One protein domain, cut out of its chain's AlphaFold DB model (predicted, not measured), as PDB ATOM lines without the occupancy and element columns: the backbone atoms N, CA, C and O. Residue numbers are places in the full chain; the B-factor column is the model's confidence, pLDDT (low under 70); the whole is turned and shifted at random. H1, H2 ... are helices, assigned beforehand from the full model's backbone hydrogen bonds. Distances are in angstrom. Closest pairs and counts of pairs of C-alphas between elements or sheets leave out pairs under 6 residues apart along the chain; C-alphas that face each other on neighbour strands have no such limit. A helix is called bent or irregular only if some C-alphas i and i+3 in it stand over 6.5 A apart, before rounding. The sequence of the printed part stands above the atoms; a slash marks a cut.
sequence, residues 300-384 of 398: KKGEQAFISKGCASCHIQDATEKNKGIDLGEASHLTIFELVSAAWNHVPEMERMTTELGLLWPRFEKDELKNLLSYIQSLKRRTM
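What this domain is: This is residues 300 to 384 of the 398 residues of an uncharacterized protein of Candidatus Aminicenantes bacterium RBG_16_63_16 (UniProt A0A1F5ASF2). Helices H1 and H4 cross, nearly at right angles, short H2 packs on H4, and the long bent helix H3 arches along the side opposite H1. The long loop of residues 309 to 329 leads from H1 to H2 and bulges out beyond the helices at one side around residue 320, and the long link after H3 returns to H4. The printed part has 85 residues, with helices H1, H2, H3 and H4 in chain order and no named strand, an all helix class. It is compact, with a radius of gyration of the C-alphas of 12.4 A, and spans 34 by 32 by 23 A.

Where its parts are: H1, residues 300 to 308, begins at C-alpha 300 (20.717, -15.506, 35.238) and is 12.2 A long. H2, residues 330 to 333, is irregular, 7.3 A from first to last C-alpha. H3, residues 336 to 356, was assigned as one helix by its hydrogen bonds but is bent: C-alphas 345 and 348 are 7.6 A apart. Its arms are H3a, residues 336 to 345, 14.1 A, and H3b, residues 348 to 356, 12.4 A. H4, residues 368 to 383, is 23.6 A long and ends at C-alpha 383 (12.616, -28.313, 27.733).

How they stand to each other: H1 and H4 touch, about perpendicular at 78 degrees; their closest C-alphas, Gly 302 and Leu 372, are 3.8 A apart. H4 touches H2 with residues 376 to 380 alone, closest at C-alphas Gln 377 and Ser 332, 4.0 A. H3a is close but not clearly touching H4, at 7.2 A between C-alphas Ile 336 and Leu 373. H3a and H3b stand at a steep tilt of 64 degrees. H1 is apart from both arms. Every O i to N i+4 pair is within hydrogen-bond range in H1, H3a and H3b, and 9 of 12 are in H4; H2 is too short for one.

The domain as a whole: The farthest C-alphas, Thr 355 and Met 384, are 35.4 A apart. The printed part has no cut. The links H1 to H2 and H3 to H4 are long. Residues 317 to 323 and 381 to 384 have pLDDT under 70.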
ATOM      1  N   LYS A 300      19.701 -16.012  36.180       95.50
ATOM      2  CA  LYS A 300      20.717 -15.506  35.238       95.50
ATOM      3  C   LYS A 300      22.094 -15.472  35.889       95.50
ATOM      4  O   LYS A 300      23.071 -15.897  35.279       95.50
ATOM      5  N   LYS A 301      22.173 -15.017  37.143       96.25
ATOM      6  CA  LYS A 301      23.419 -15.102  37.926       96.25
ATOM      7  C   LYS A 301      23.822 -16.558  38.162       96.25
ATOM      8  O   LYS A 301      25.006 -16.871  38.155       96.25
ATOM      9  N   GLY A 302      22.846 -17.451  38.322       94.81
ATOM     10  CA  GLY A 302      23.076 -18.889  38.430       94.81
ATOM     11  C   GLY A 302      23.677 -19.495  37.164       94.81
ATOM     12  O   GLY A 302      24.644 -20.241  37.258       94.81
ATOM     13  N   GLU A 303      23.168 -19.125  35.985       95.19
ATOM     14  CA  GLU A 303      23.724 -19.526  34.681       95.19
ATOM     15  C   GLU A 303      25.172 -19.031  34.522       95.19
ATOM     16  O   GLU A 303      26.055 -19.780  34.109       95.19
ATOM     17  N   GLN A 304      25.450 -17.791  34.937       95.31
ATOM     18  CA  GLN A 304      26.809 -17.241  34.947       95.31
ATOM     19  C   GLN A 304      27.741 -18.013  35.888       95.31
ATOM     20  O   GLN A 304      28.862 -18.339  35.498       95.31
ATOM     21  N   ALA A 305      27.295 -18.332  37.107       94.56
ATOM     22  CA  ALA A 305      28.066 -19.140  38.050       94.56
ATOM     23  C   ALA A 305      28.325 -20.549  37.495       94.56
ATOM     24  O   ALA A 305      29.451 -21.033  37.546       94.56
ATOM     25  N   PHE A 306      27.313 -21.171  36.888       93.06
ATOM     26  CA  PHE A 306      27.405 -22.486  36.260       93.06
ATOM     27  C   PHE A 306      28.468 -22.538  35.145       93.06
ATOM     28  O   PHE A 306      29.261 -23.477  35.076       93.06
ATOM     29  N   ILE A 307      28.525 -21.514  34.291       92.38
ATOM     30  CA  ILE A 307      29.512 -21.433  33.205       92.38
ATOM     31  C   ILE A 307      30.900 -21.077  33.752       92.38
ATOM     32  O   ILE A 307      31.872 -21.775  33.476       92.38
ATOM     33  N   SER A 308      31.002 -20.004  34.539       93.38
ATOM     34  CA  SER A 308      32.290 -19.472  35.011       93.38
ATOM     35  C   SER A 308      33.026 -20.407  35.968       93.38
ATOM     36  O   SER A 308      34.254 -20.421  35.976       93.38
ATOM     37  N   LYS A 309      32.299 -21.221  36.740       92.31
ATOM     38  CA  LYS A 309      32.882 -22.237  37.626       92.31
ATOM     39  C   LYS A 309      33.142 -23.577  36.924       92.31
ATOM     40  O   LYS A 309      33.450 -24.559  37.590       92.31
ATOM     41  N   GLY A 310      33.019 -23.631  35.594       90.44
ATOM     42  CA  GLY A 310      33.377 -24.797  34.781       90.44
ATOM     43  C   GLY A 310      32.371 -25.949  34.826       90.44
ATOM     44  O   GLY A 310      32.626 -27.003  34.249       90.44
ATOM     45  N   CYS A 311      31.209 -25.779  35.461       90.56
ATOM     46  CA  CYS A 311      30.200 -26.835  35.558       90.56
ATOM     47  C   CYS A 311      29.674 -27.230  34.164       90.56
ATOM     48  O   CYS A 311      29.437 -28.407  33.894       90.56
ATOM     49  N   ALA A 312      29.570 -26.256  33.252       89.00
ATOM     50  CA  ALA A 312      29.164 -26.460  31.860       89.00
ATOM     51  C   ALA A 312      30.132 -27.328  31.034       89.00
ATOM     52  O   ALA A 312      29.769 -27.763  29.946       89.00
ATOM     53  N   SER A 313      31.347 -27.604  31.519       86.81
ATOM     54  CA  SER A 313      32.279 -28.512  30.839       86.81
ATOM     55  C   SER A 313      31.856 -29.979  30.938       86.81
ATOM     56  O   SER A 313      32.293 -30.783  30.118       86.81
ATOM     57  N   CYS A 314      31.008 -30.317  31.918       88.12
ATOM     58  CA  CYS A 314      30.550 -31.686  32.154       88.12
ATOM     59  C   CYS A 314      29.031 -31.822  32.305       88.12
ATOM     60  O   CYS A 314      28.538 -32.892  32.007       88.12
ATOM     61  N   HIS A 315      28.291 -30.804  32.759       88.31
ATOM     62  CA  HIS A 315      26.872 -30.923  33.145       88.31
ATOM     63  C   HIS A 315      25.900 -30.249  32.158       88.31
ATOM     64  O   HIS A 315      25.098 -29.393  32.536       88.31
ATOM     65  N   ILE A 316      25.991 -30.575  30.870       81.25
ATOM     66  CA  ILE A 316      25.173 -29.928  29.830       81.25
ATOM     67  C   ILE A 316      23.811 -30.601  29.635       81.25
ATOM     68  O   ILE A 316      23.654 -31.800  29.849       81.25
ATOM     69  N   GLN A 317      22.841 -29.810  29.171       69.00
ATOM     70  CA  GLN A 317      21.493 -30.256  28.817       69.00
ATOM     71  C   GLN A 317      21.485 -30.869  27.408       69.00
ATOM     72  O   GLN A 317      20.909 -30.297  26.487       69.00
ATOM     73  N   ASP A 318      22.218 -31.969  27.220       64.69
ATOM     74  CA  ASP A 318      22.116 -32.833  26.037       64.69
ATOM     75  C   ASP A 318      22.866 -34.158  26.261       64.69
ATOM     76  O   ASP A 318      23.945 -34.176  26.858       64.69
ATOM     77  N   ALA A 319      22.355 -35.268  25.732       56.44
ATOM     78  CA  ALA A 319      22.987 -36.591  25.820       56.44
ATOM     79  C   ALA A 319      24.040 -36.795  24.710       56.44
ATOM     80  O   ALA A 319      24.080 -37.828  24.044       56.44
ATOM     81  N   THR A 320      24.874 -35.782  24.461       60.81
ATOM     82  CA  THR A 320      25.960 -35.879  23.469       60.81
ATOM     83  C   THR A 320      27.180 -36.582  24.063       60.81
ATOM     84  O   THR A 320      27.394 -36.534  25.269       60.81
ATOM     85  N   GLU A 321      28.060 -37.139  23.225       57.69
ATOM     86  CA  GLU A 321      29.359 -37.710  23.651       57.69
ATOM     87  C   GLU A 321      30.268 -36.706  24.395       57.69
ATOM     88  O   GLU A 321      31.255 -37.086  25.024       57.69
ATOM     89  N   LYS A 322      29.948 -35.404  24.333       61.69
ATOM     90  CA  LYS A 322      30.636 -34.340  25.077       61.69
ATOM     91  C   LYS A 322      30.130 -34.191  26.516       61.69
ATOM     92  O   LYS A 322      30.809 -33.546  27.313       61.69
ATOM     93  N   ASN A 323      28.970 -34.757  26.847       66.31
ATOM     94  CA  ASN A 323      28.417 -34.753  28.192       66.31
ATOM     95  C   ASN A 323      29.112 -35.831  29.034       66.31
ATOM     96  O   ASN A 323      28.911 -37.027  28.832       66.31
ATOM     97  N   LYS A 324      29.983 -35.398  29.947       77.12
ATOM     98  CA  LYS A 324      30.750 -36.284  30.840       77.12
ATOM     99  C   LYS A 324      30.114 -36.429  32.225       77.12
ATOM    100  O   LYS A 324      30.644 -37.164  33.051       77.12
ATOM    101  N   GLY A 325      29.028 -35.708  32.493       79.75
ATOM    102  CA  GLY A 325      28.319 -35.696  33.766       79.75
ATOM    103  C   GLY A 325      26.822 -35.939  33.589       79.75
ATOM    104  O   GLY A 325      26.338 -36.240  32.502       79.75
ATOM    105  N   ILE A 326      26.075 -35.816  34.686       82.25
ATOM    106  CA  ILE A 326      24.609 -35.875  34.639       82.25
ATOM    107  C   ILE A 326      24.031 -34.595  34.021       82.25
ATOM    108  O   ILE A 326      24.557 -33.502  34.265       82.25
ATOM    109  N   ASP A 327      22.922 -34.720  33.288       83.06
ATOM    110  CA  ASP A 327      22.109 -33.571  32.884       83.06
ATOM    111  C   ASP A 327      21.421 -32.981  34.125       83.06
ATOM    112  O   ASP A 327      20.481 -33.547  34.687       83.06
ATOM    113  N   LEU A 328      21.879 -31.807  34.567       83.06
ATOM    114  CA  LEU A 328      21.291 -31.127  35.725       83.06
ATOM    115  C   LEU A 328      19.859 -30.635  35.467       83.06
ATOM    116  O   LEU A 328      19.150 -30.306  36.417       83.06
ATOM    117  N   GLY A 329      19.386 -30.631  34.220       81.31
ATOM    118  CA  GLY A 329      17.973 -30.469  33.898       81.31
ATOM    119  C   GLY A 329      17.093 -31.543  34.546       81.31
ATOM    120  O   GLY A 329      15.976 -31.233  34.973       81.31
ATOM    121  N   GLU A 330      17.597 -32.766  34.724       82.75
ATOM    122  CA  GLU A 330      16.895 -33.829  35.455       82.75
ATOM    123  C   GLU A 330      16.807 -33.515  36.955       82.75
ATOM    124  O   GLU A 330      15.780 -33.765  37.585       82.75
ATOM    125  N   ALA A 331      17.820 -32.843  37.507       83.44
ATOM    126  CA  ALA A 331      17.871 -32.380  38.896       83.44
ATOM    127  C   ALA A 331      17.030 -31.112  39.172       83.44
ATOM    128  O   ALA A 331      16.993 -30.609  40.293       83.44
ATOM    129  N   SER A 332      16.307 -30.590  38.179       85.12
ATOM    130  CA  SER A 332      15.493 -29.366  38.296       85.12
ATOM    131  C   SER A 332      14.340 -29.427  39.304       85.12
ATOM    132  O   SER A 332      13.744 -28.396  39.618       85.12
ATOM    133  N   HIS A 333      13.985 -30.620  39.781       83.94
ATOM    134  CA  HIS A 333      12.956 -30.828  40.796       83.94
ATOM    135  C   HIS A 333      13.518 -30.897  42.221       83.94
ATOM    136  O   HIS A 333      12.729 -30.872  43.161       83.94
ATOM    137  N   LEU A 334      14.844 -30.975  42.374       85.06
ATOM    138  CA  LEU A 334      15.475 -31.139  43.674       85.06
ATOM    139  C   LEU A 334      15.329 -29.879  44.535       85.06
ATOM    140  O   LEU A 334      15.436 -28.731  44.077       85.06
ATOM    141  N   THR A 335      15.128 -30.126  45.820       86.12
ATOM    142  CA  THR A 335      15.322 -29.172  46.907       86.12
ATOM    143  C   THR A 335      16.813 -28.908  47.132       86.12
ATOM    144  O   THR A 335      17.686 -29.607  46.610       86.12
ATOM    145  N   ILE A 336      17.132 -27.901  47.952       86.62
ATOM    146  CA  ILE A 336      18.525 -27.622  48.322       86.62
ATOM    147  C   ILE A 336      19.176 -28.807  49.052       86.62
ATOM    148  O   ILE A 336      20.323 -29.129  48.763       86.62
ATOM    149  N   PHE A 337      18.461 -29.499  49.941       89.81
ATOM    150  CA  PHE A 337      19.027 -30.616  50.708       89.81
ATOM    151  C   PHE A 337      19.306 -31.830  49.832       89.81
ATOM    152  O   PHE A 337      20.349 -32.462  49.974       89.81
ATOM    153  N   GLU A 338      18.418 -32.122  48.880       91.19
ATOM    154  CA  GLU A 338      18.643 -33.185  47.902       91.19
ATOM    155  C   GLU A 338      19.827 -32.862  46.989       91.19
ATOM    156  O   GLU A 338      20.682 -33.723  46.780       91.19
ATOM    157  N   LEU A 339      19.925 -31.615  46.509       90.06
ATOM    158  CA  LEU A 339      21.057 -31.172  45.699       90.06
ATOM    159  C   LEU A 339      22.377 -31.286  46.473       90.06
ATOM    160  O   LEU A 339      23.343 -31.823  45.942       90.06
ATOM    161  N   VAL A 340      22.427 -30.816  47.721       93.38
ATOM    162  CA  VAL A 340      23.637 -30.871  48.560       93.38
ATOM    163  C   VAL A 340      24.013 -32.309  48.905       93.38
ATOM    164  O   VAL A 340      25.186 -32.659  48.832       93.38
ATOM    165  N   SER A 341      23.034 -33.155  49.231       95.56
ATOM    166  CA  SER A 341      23.232 -34.587  49.466       95.56
ATOM    167  C   SER A 341      23.838 -35.269  48.236       95.56
ATOM    168  O   SER A 341      24.868 -35.940  48.331       95.56
ATOM    169  N   ALA A 342      23.236 -35.065  47.060       93.44
ATOM    170  CA  ALA A 342      23.741 -35.612  45.804       93.44
ATOM    171  C   ALA A 342      25.154 -35.094  45.500       93.44
ATOM    172  O   ALA A 342      26.053 -35.887  45.228       93.44
ATOM    173  N   ALA A 343      25.368 -33.783  45.626       92.69
ATOM    174  CA  ALA A 343      26.652 -33.142  45.387       92.69
ATOM    175  C   ALA A 343      27.744 -33.684  46.325       92.69
ATOM    176  O   ALA A 343      28.782 -34.129  45.842       92.69
ATOM    177  N   TRP A 344      27.501 -33.734  47.641       95.75
ATOM    178  CA  TRP A 344      28.429 -34.287  48.635       95.75
ATOM    179  C   TRP A 344      28.840 -35.726  48.307       95.75
ATOM    180  O   TRP A 344      30.020 -36.078  48.345       95.75
ATOM    181  N   ASN A 345      27.864 -36.563  47.956       95.19
ATOM    182  CA  ASN A 345      28.118 -37.958  47.618       95.19
ATOM    183  C   ASN A 345      28.850 -38.128  46.283       95.19
ATOM    184  O   ASN A 345      29.525 -39.141  46.098       95.19
ATOM    185  N   HIS A 346      28.765 -37.132  45.402       93.25
ATOM    186  CA  HIS A 346      29.422 -37.097  44.101       93.25
ATOM    187  C   HIS A 346      30.841 -36.494  44.132       93.25
ATOM    188  O   HIS A 346      31.562 -36.599  43.141       93.25
ATOM    189  N   VAL A 347      31.283 -35.910  45.258       94.25
ATOM    190  CA  VAL A 347      32.589 -35.222  45.363       94.25
ATOM    191  C   VAL A 347      33.779 -36.063  44.879       94.25
ATOM    192  O   VAL A 347      34.544 -35.522  44.089       94.25
ATOM    193  N   PRO A 348      33.957 -37.348  45.262       92.44
ATOM    194  CA  PRO A 348      35.142 -38.107  44.846       92.44
ATOM    195  C   PRO A 348      35.277 -38.244  43.324       92.44
ATOM    196  O   PRO A 348      36.374 -38.162  42.778       92.44
ATOM    197  N   GLU A 349      34.152 -38.423  42.631       92.06
ATOM    198  CA  GLU A 349      34.140 -38.536  41.174       92.06
ATOM    199  C   GLU A 349      34.423 -37.183  40.514       92.06
ATOM    200  O   GLU A 349      35.224 -37.090  39.585       92.06
ATOM    201  N   MET A 350      33.839 -36.110  41.052       92.88
ATOM    202  CA  MET A 350      34.134 -34.748  40.609       92.88
ATOM    203  C   MET A 350      35.604 -34.380  40.832       92.88
ATOM    204  O   MET A 350      36.204 -33.726  39.984       92.88
ATOM    205  N   GLU A 351      36.207 -34.789  41.947       92.31
ATOM    206  CA  GLU A 351      37.609 -34.507  42.272       92.31
ATOM    207  C   GLU A 351      38.552 -35.238  41.310       92.31
ATOM    208  O   GLU A 351      39.468 -34.628  40.750       92.31
ATOM    209  N   ARG A 352      38.265 -36.516  41.024       91.69
ATOM    210  CA  ARG A 352      38.973 -37.301  40.005       91.69
ATOM    211  C   ARG A 352      38.905 -36.619  38.635       91.69
ATOM    212  O   ARG A 352      39.936 -36.358  38.022       91.69
ATOM    213  N   MET A 353      37.698 -36.273  38.184       91.25
ATOM    214  CA  MET A 353      37.472 -35.686  36.859       91.25
ATOM    215  C   MET A 353      38.045 -34.272  36.722       91.25
ATOM    216  O   MET A 353      38.621 -33.940  35.687       91.25
ATOM    217  N   THR A 354      37.918 -33.430  37.750       91.56
ATOM    218  CA  THR A 354      38.517 -32.084  37.734       91.56
ATOM    219  C   THR A 354      40.040 -32.162  37.689       91.56
ATOM    220  O   THR A 354      40.648 -31.433  36.910       91.56
ATOM    221  N   THR A 355      40.649 -33.109  38.408       90.94
ATOM    222  CA  THR A 355      42.096 -33.362  38.347       90.94
ATOM    223  C   THR A 355      42.537 -33.836  36.959       90.94
ATOM    224  O   THR A 355      43.456 -33.259  36.381       90.94
ATOM    225  N   GLU A 356      41.863 -34.839  36.384       91.38
ATOM    226  CA  GLU A 356      42.182 -35.379  35.051       91.38
ATOM    227  C   GLU A 356      42.068 -34.335  33.934       91.38
ATOM    228  O   GLU A 356      42.823 -34.373  32.962       91.38
ATOM    229  N   LEU A 357      41.135 -33.392  34.071       89.00
ATOM    230  CA  LEU A 357      40.895 -32.330  33.095       89.00
ATOM    231  C   LEU A 357      41.670 -31.035  33.393       89.00
ATOM    232  O   LEU A 357      41.535 -30.071  32.642       89.00
ATOM    233  N   GLY A 358      42.465 -30.991  34.469       90.75
ATOM    234  CA  GLY A 358      43.204 -29.791  34.879       90.75
ATOM    235  C   GLY A 358      42.302 -28.613  35.269       90.75
ATOM    236  O   GLY A 358      42.684 -27.455  35.096       90.75
ATOM    237  N   LEU A 359      41.093 -28.894  35.759       89.94
ATOM    238  CA  LEU A 359      40.125 -27.902  36.218       89.94
ATOM    239  C   LEU A 359      40.317 -27.614  37.711       89.94
ATOM    240  O   LEU A 359      40.635 -28.499  38.502       89.94
ATOM    241  N   LEU A 360      40.073 -26.367  38.113       91.62
ATOM    242  CA  LEU A 360      40.063 -25.994  39.526       91.62
ATOM    243  C   LEU A 360      38.751 -26.426  40.191       91.62
ATOM    244  O   LEU A 360      37.682 -26.316  39.590       91.62
ATOM    245  N   TRP A 361      38.826 -26.844  41.458       94.56
ATOM    246  CA  TRP A 361      37.629 -27.143  42.243       94.56
ATOM    247  C   TRP A 361      36.755 -25.887  42.407       94.56
ATOM    248  O   TRP A 361      37.244 -24.866  42.911       94.56
ATOM    249  N   PRO A 362      35.468 -25.928  42.018       93.69
ATOM    250  CA  PRO A 362      34.604 -24.760  42.079       93.69
ATOM    251  C   PRO A 362      34.259 -24.412  43.528       93.69
ATOM    252  O   PRO A 362      33.771 -25.250  44.286       93.69
ATOM    253  N   ARG A 363      34.481 -23.151  43.909       94.12
ATOM    254  CA  ARG A 363      34.116 -22.607  45.226       94.12
ATOM    255  C   ARG A 363      32.925 -21.670  45.103       94.12
ATOM    256  O   ARG A 363      32.897 -20.876  44.168       94.12
ATOM    257  N   PHE A 364      31.979 -21.754  46.028       93.69
ATOM    258  CA  PHE A 364      30.793 -20.902  46.087       93.69
ATOM    259  C   PHE A 364      30.912 -19.863  47.199       93.69
ATOM    260  O   PHE A 364      31.317 -20.184  48.316       93.69
ATOM    261  N   GLU A 365      30.494 -18.639  46.904       88.12
ATOM    262  CA  GLU A 365      30.420 -17.526  47.845       88.12
ATOM    263  C   GLU A 365      28.999 -16.958  47.909       88.12
ATOM    264  O   GLU A 365      28.324 -16.819  46.886       88.12
ATOM    265  N   LYS A 366      28.562 -16.548  49.108       85.69
ATOM    266  CA  LYS A 366      27.302 -15.815  49.324       85.69
ATOM    267  C   LYS A 366      26.114 -16.515  48.631       85.69
ATOM    268  O   LYS A 366      25.897 -17.712  48.788       85.69
ATOM    269  N   ASP A 367      25.387 -15.770  47.799       88.69
ATOM    270  CA  ASP A 367      24.196 -16.213  47.079       88.69
ATOM    271  C   ASP A 367      24.480 -17.082  45.843       88.69
ATOM    272  O   ASP A 367      23.537 -17.456  45.146       88.69
ATOM    273  N   GLU A 368      25.735 -17.389  45.498       92.62
ATOM    274  CA  GLU A 368      26.038 -18.108  44.253       92.62
ATOM    275  C   GLU A 368      25.334 -19.465  44.177       92.62
ATOM    276  O   GLU A 368      24.775 -19.798  43.132       92.62
ATOM    277  N   LEU A 369      25.280 -20.217  45.281       91.12
ATOM    278  CA  LEU A 369      24.590 -21.505  45.295       91.12
ATOM    279  C   LEU A 369      23.061 -21.349  45.233       91.12
ATOM    280  O   LEU A 369      22.388 -22.112  44.540       91.12
ATOM    281  N   LYS A 370      22.508 -20.318  45.888       91.00
ATOM    282  CA  LYS A 370      21.082 -19.948  45.808       91.00
ATOM    283  C   LYS A 370      20.673 -19.618  44.367       91.00
ATOM    284  O   LYS A 370      19.642 -20.079  43.864       91.00
ATOM    285  N   ASN A 371      21.517 -18.852  43.677       93.69
ATOM    286  CA  ASN A 371      21.357 -18.496  42.269       93.69
ATOM    287  C   ASN A 371      21.506 -19.727  41.364       93.69
ATOM    288  O   ASN A 371      20.682 -19.925  40.471       93.69
ATOM    289  N   LEU A 372      22.502 -20.583  41.619       92.94
ATOM    290  CA  LEU A 372      22.729 -21.818  40.867       92.94
ATOM    291  C   LEU A 372      21.536 -22.774  40.966       92.94
ATOM    292  O   LEU A 372      21.062 -23.251  39.936       92.94
ATOM    293  N   LEU A 373      20.993 -22.999  42.166       91.06
ATOM    294  CA  LEU A 373      19.779 -23.804  42.335       91.06
ATOM    295  C   LEU A 373      18.619 -23.221  41.516       91.06
ATOM    296  O   LEU A 373      17.913 -23.951  40.823       91.06
ATOM    297  N   SER A 374      18.460 -21.896  41.528       92.00
ATOM    298  CA  SER A 374      17.406 -21.213  40.767       92.00
ATOM    299  C   SER A 374      17.580 -21.364  39.251       92.00
ATOM    300  O   SER A 374      16.590 -21.477  38.523       92.00
ATOM    301  N   TYR A 375      18.825 -21.410  38.766       92.81
ATOM    302  CA  TYR A 375      19.142 -21.732  37.376       92.81
ATOM    303  C   TYR A 375      18.801 -23.185  37.036       92.81
ATOM    304  O   TYR A 375      18.045 -23.408  36.090       92.81
ATOM    305  N   ILE A 376      19.262 -24.154  37.834       90.31
ATOM    306  CA  ILE A 376      18.988 -25.590  37.645       90.31
ATOM    307  C   ILE A 376      17.474 -25.847  37.583       90.31
ATOM    308  O   ILE A 376      16.968 -26.460  36.643       90.31
ATOM    309  N   GLN A 377      16.711 -25.271  38.512       89.44
ATOM    310  CA  GLN A 377      15.247 -25.362  38.529       89.44
ATOM    311  C   GLN A 377      14.586 -24.694  37.308       89.44
ATOM    312  O   GLN A 377      13.470 -25.044  36.912       89.44
ATOM    313  N   SER A 378      15.252 -23.727  36.668       90.69
ATOM    314  CA  SER A 378      14.759 -23.086  35.444       90.69
ATOM    315  C   SER A 378      14.922 -23.953  34.189       90.69
ATOM    316  O   SER A 378      14.146 -23.776  33.246       90.69
ATOM    317  N   LEU A 379      15.841 -24.926  34.189       85.31
ATOM    318  CA  LEU A 379      16.119 -25.793  33.037       85.31
ATOM    319  C   LEU A 379      14.897 -26.629  32.618       85.31
ATOM    320  O   LEU A 379      14.648 -26.792  31.423       85.31
ATOM    321  N   LYS A 380      14.048 -27.036  33.577       71.56
ATOM    322  CA  LYS A 380      12.756 -27.714  33.322       71.56
ATOM    323  C   LYS A 380      11.785 -26.886  32.483       71.56
ATOM    324  O   LYS A 380      10.964 -27.420  31.744       71.56
ATOM    325  N   ARG A 381      11.835 -25.556  32.621       57.16
ATOM    326  CA  ARG A 381      10.942 -24.646  31.885       57.16
ATOM    327  C   ARG A 381      11.374 -24.471  30.430       57.16
ATOM    328  O   ARG A 381      10.530 -24.125  29.605       57.16
ATOM    329  N   ARG A 382      12.653 -24.708  30.105       55.47
ATOM    330  CA  ARG A 382      13.186 -24.600  28.737       55.47
ATOM    331  C   ARG A 382      12.871 -25.849  27.896       55.47
ATOM    332  O   ARG A 382      12.448 -25.686  26.755       55.47
ATOM    333  N   THR A 383      12.936 -27.060  28.459       51.59
ATOM    334  CA  THR A 383      12.616 -28.313  27.733       51.59
ATOM    335  C   THR A 383      11.166 -28.389  27.252       51.59
ATOM    336  O   THR A 383      10.914 -28.851  26.145       51.59
ATOM    337  N   MET A 384      10.211 -27.833  28.004       48.34
ATOM    338  CA  MET A 384       8.797 -27.783  27.593       48.34
ATOM    339  C   MET A 384       8.506 -26.789  26.448       48.34
ATOM    340  O   MET A 384       7.433 -26.853  25.856       48.34
TER     341      MET A 384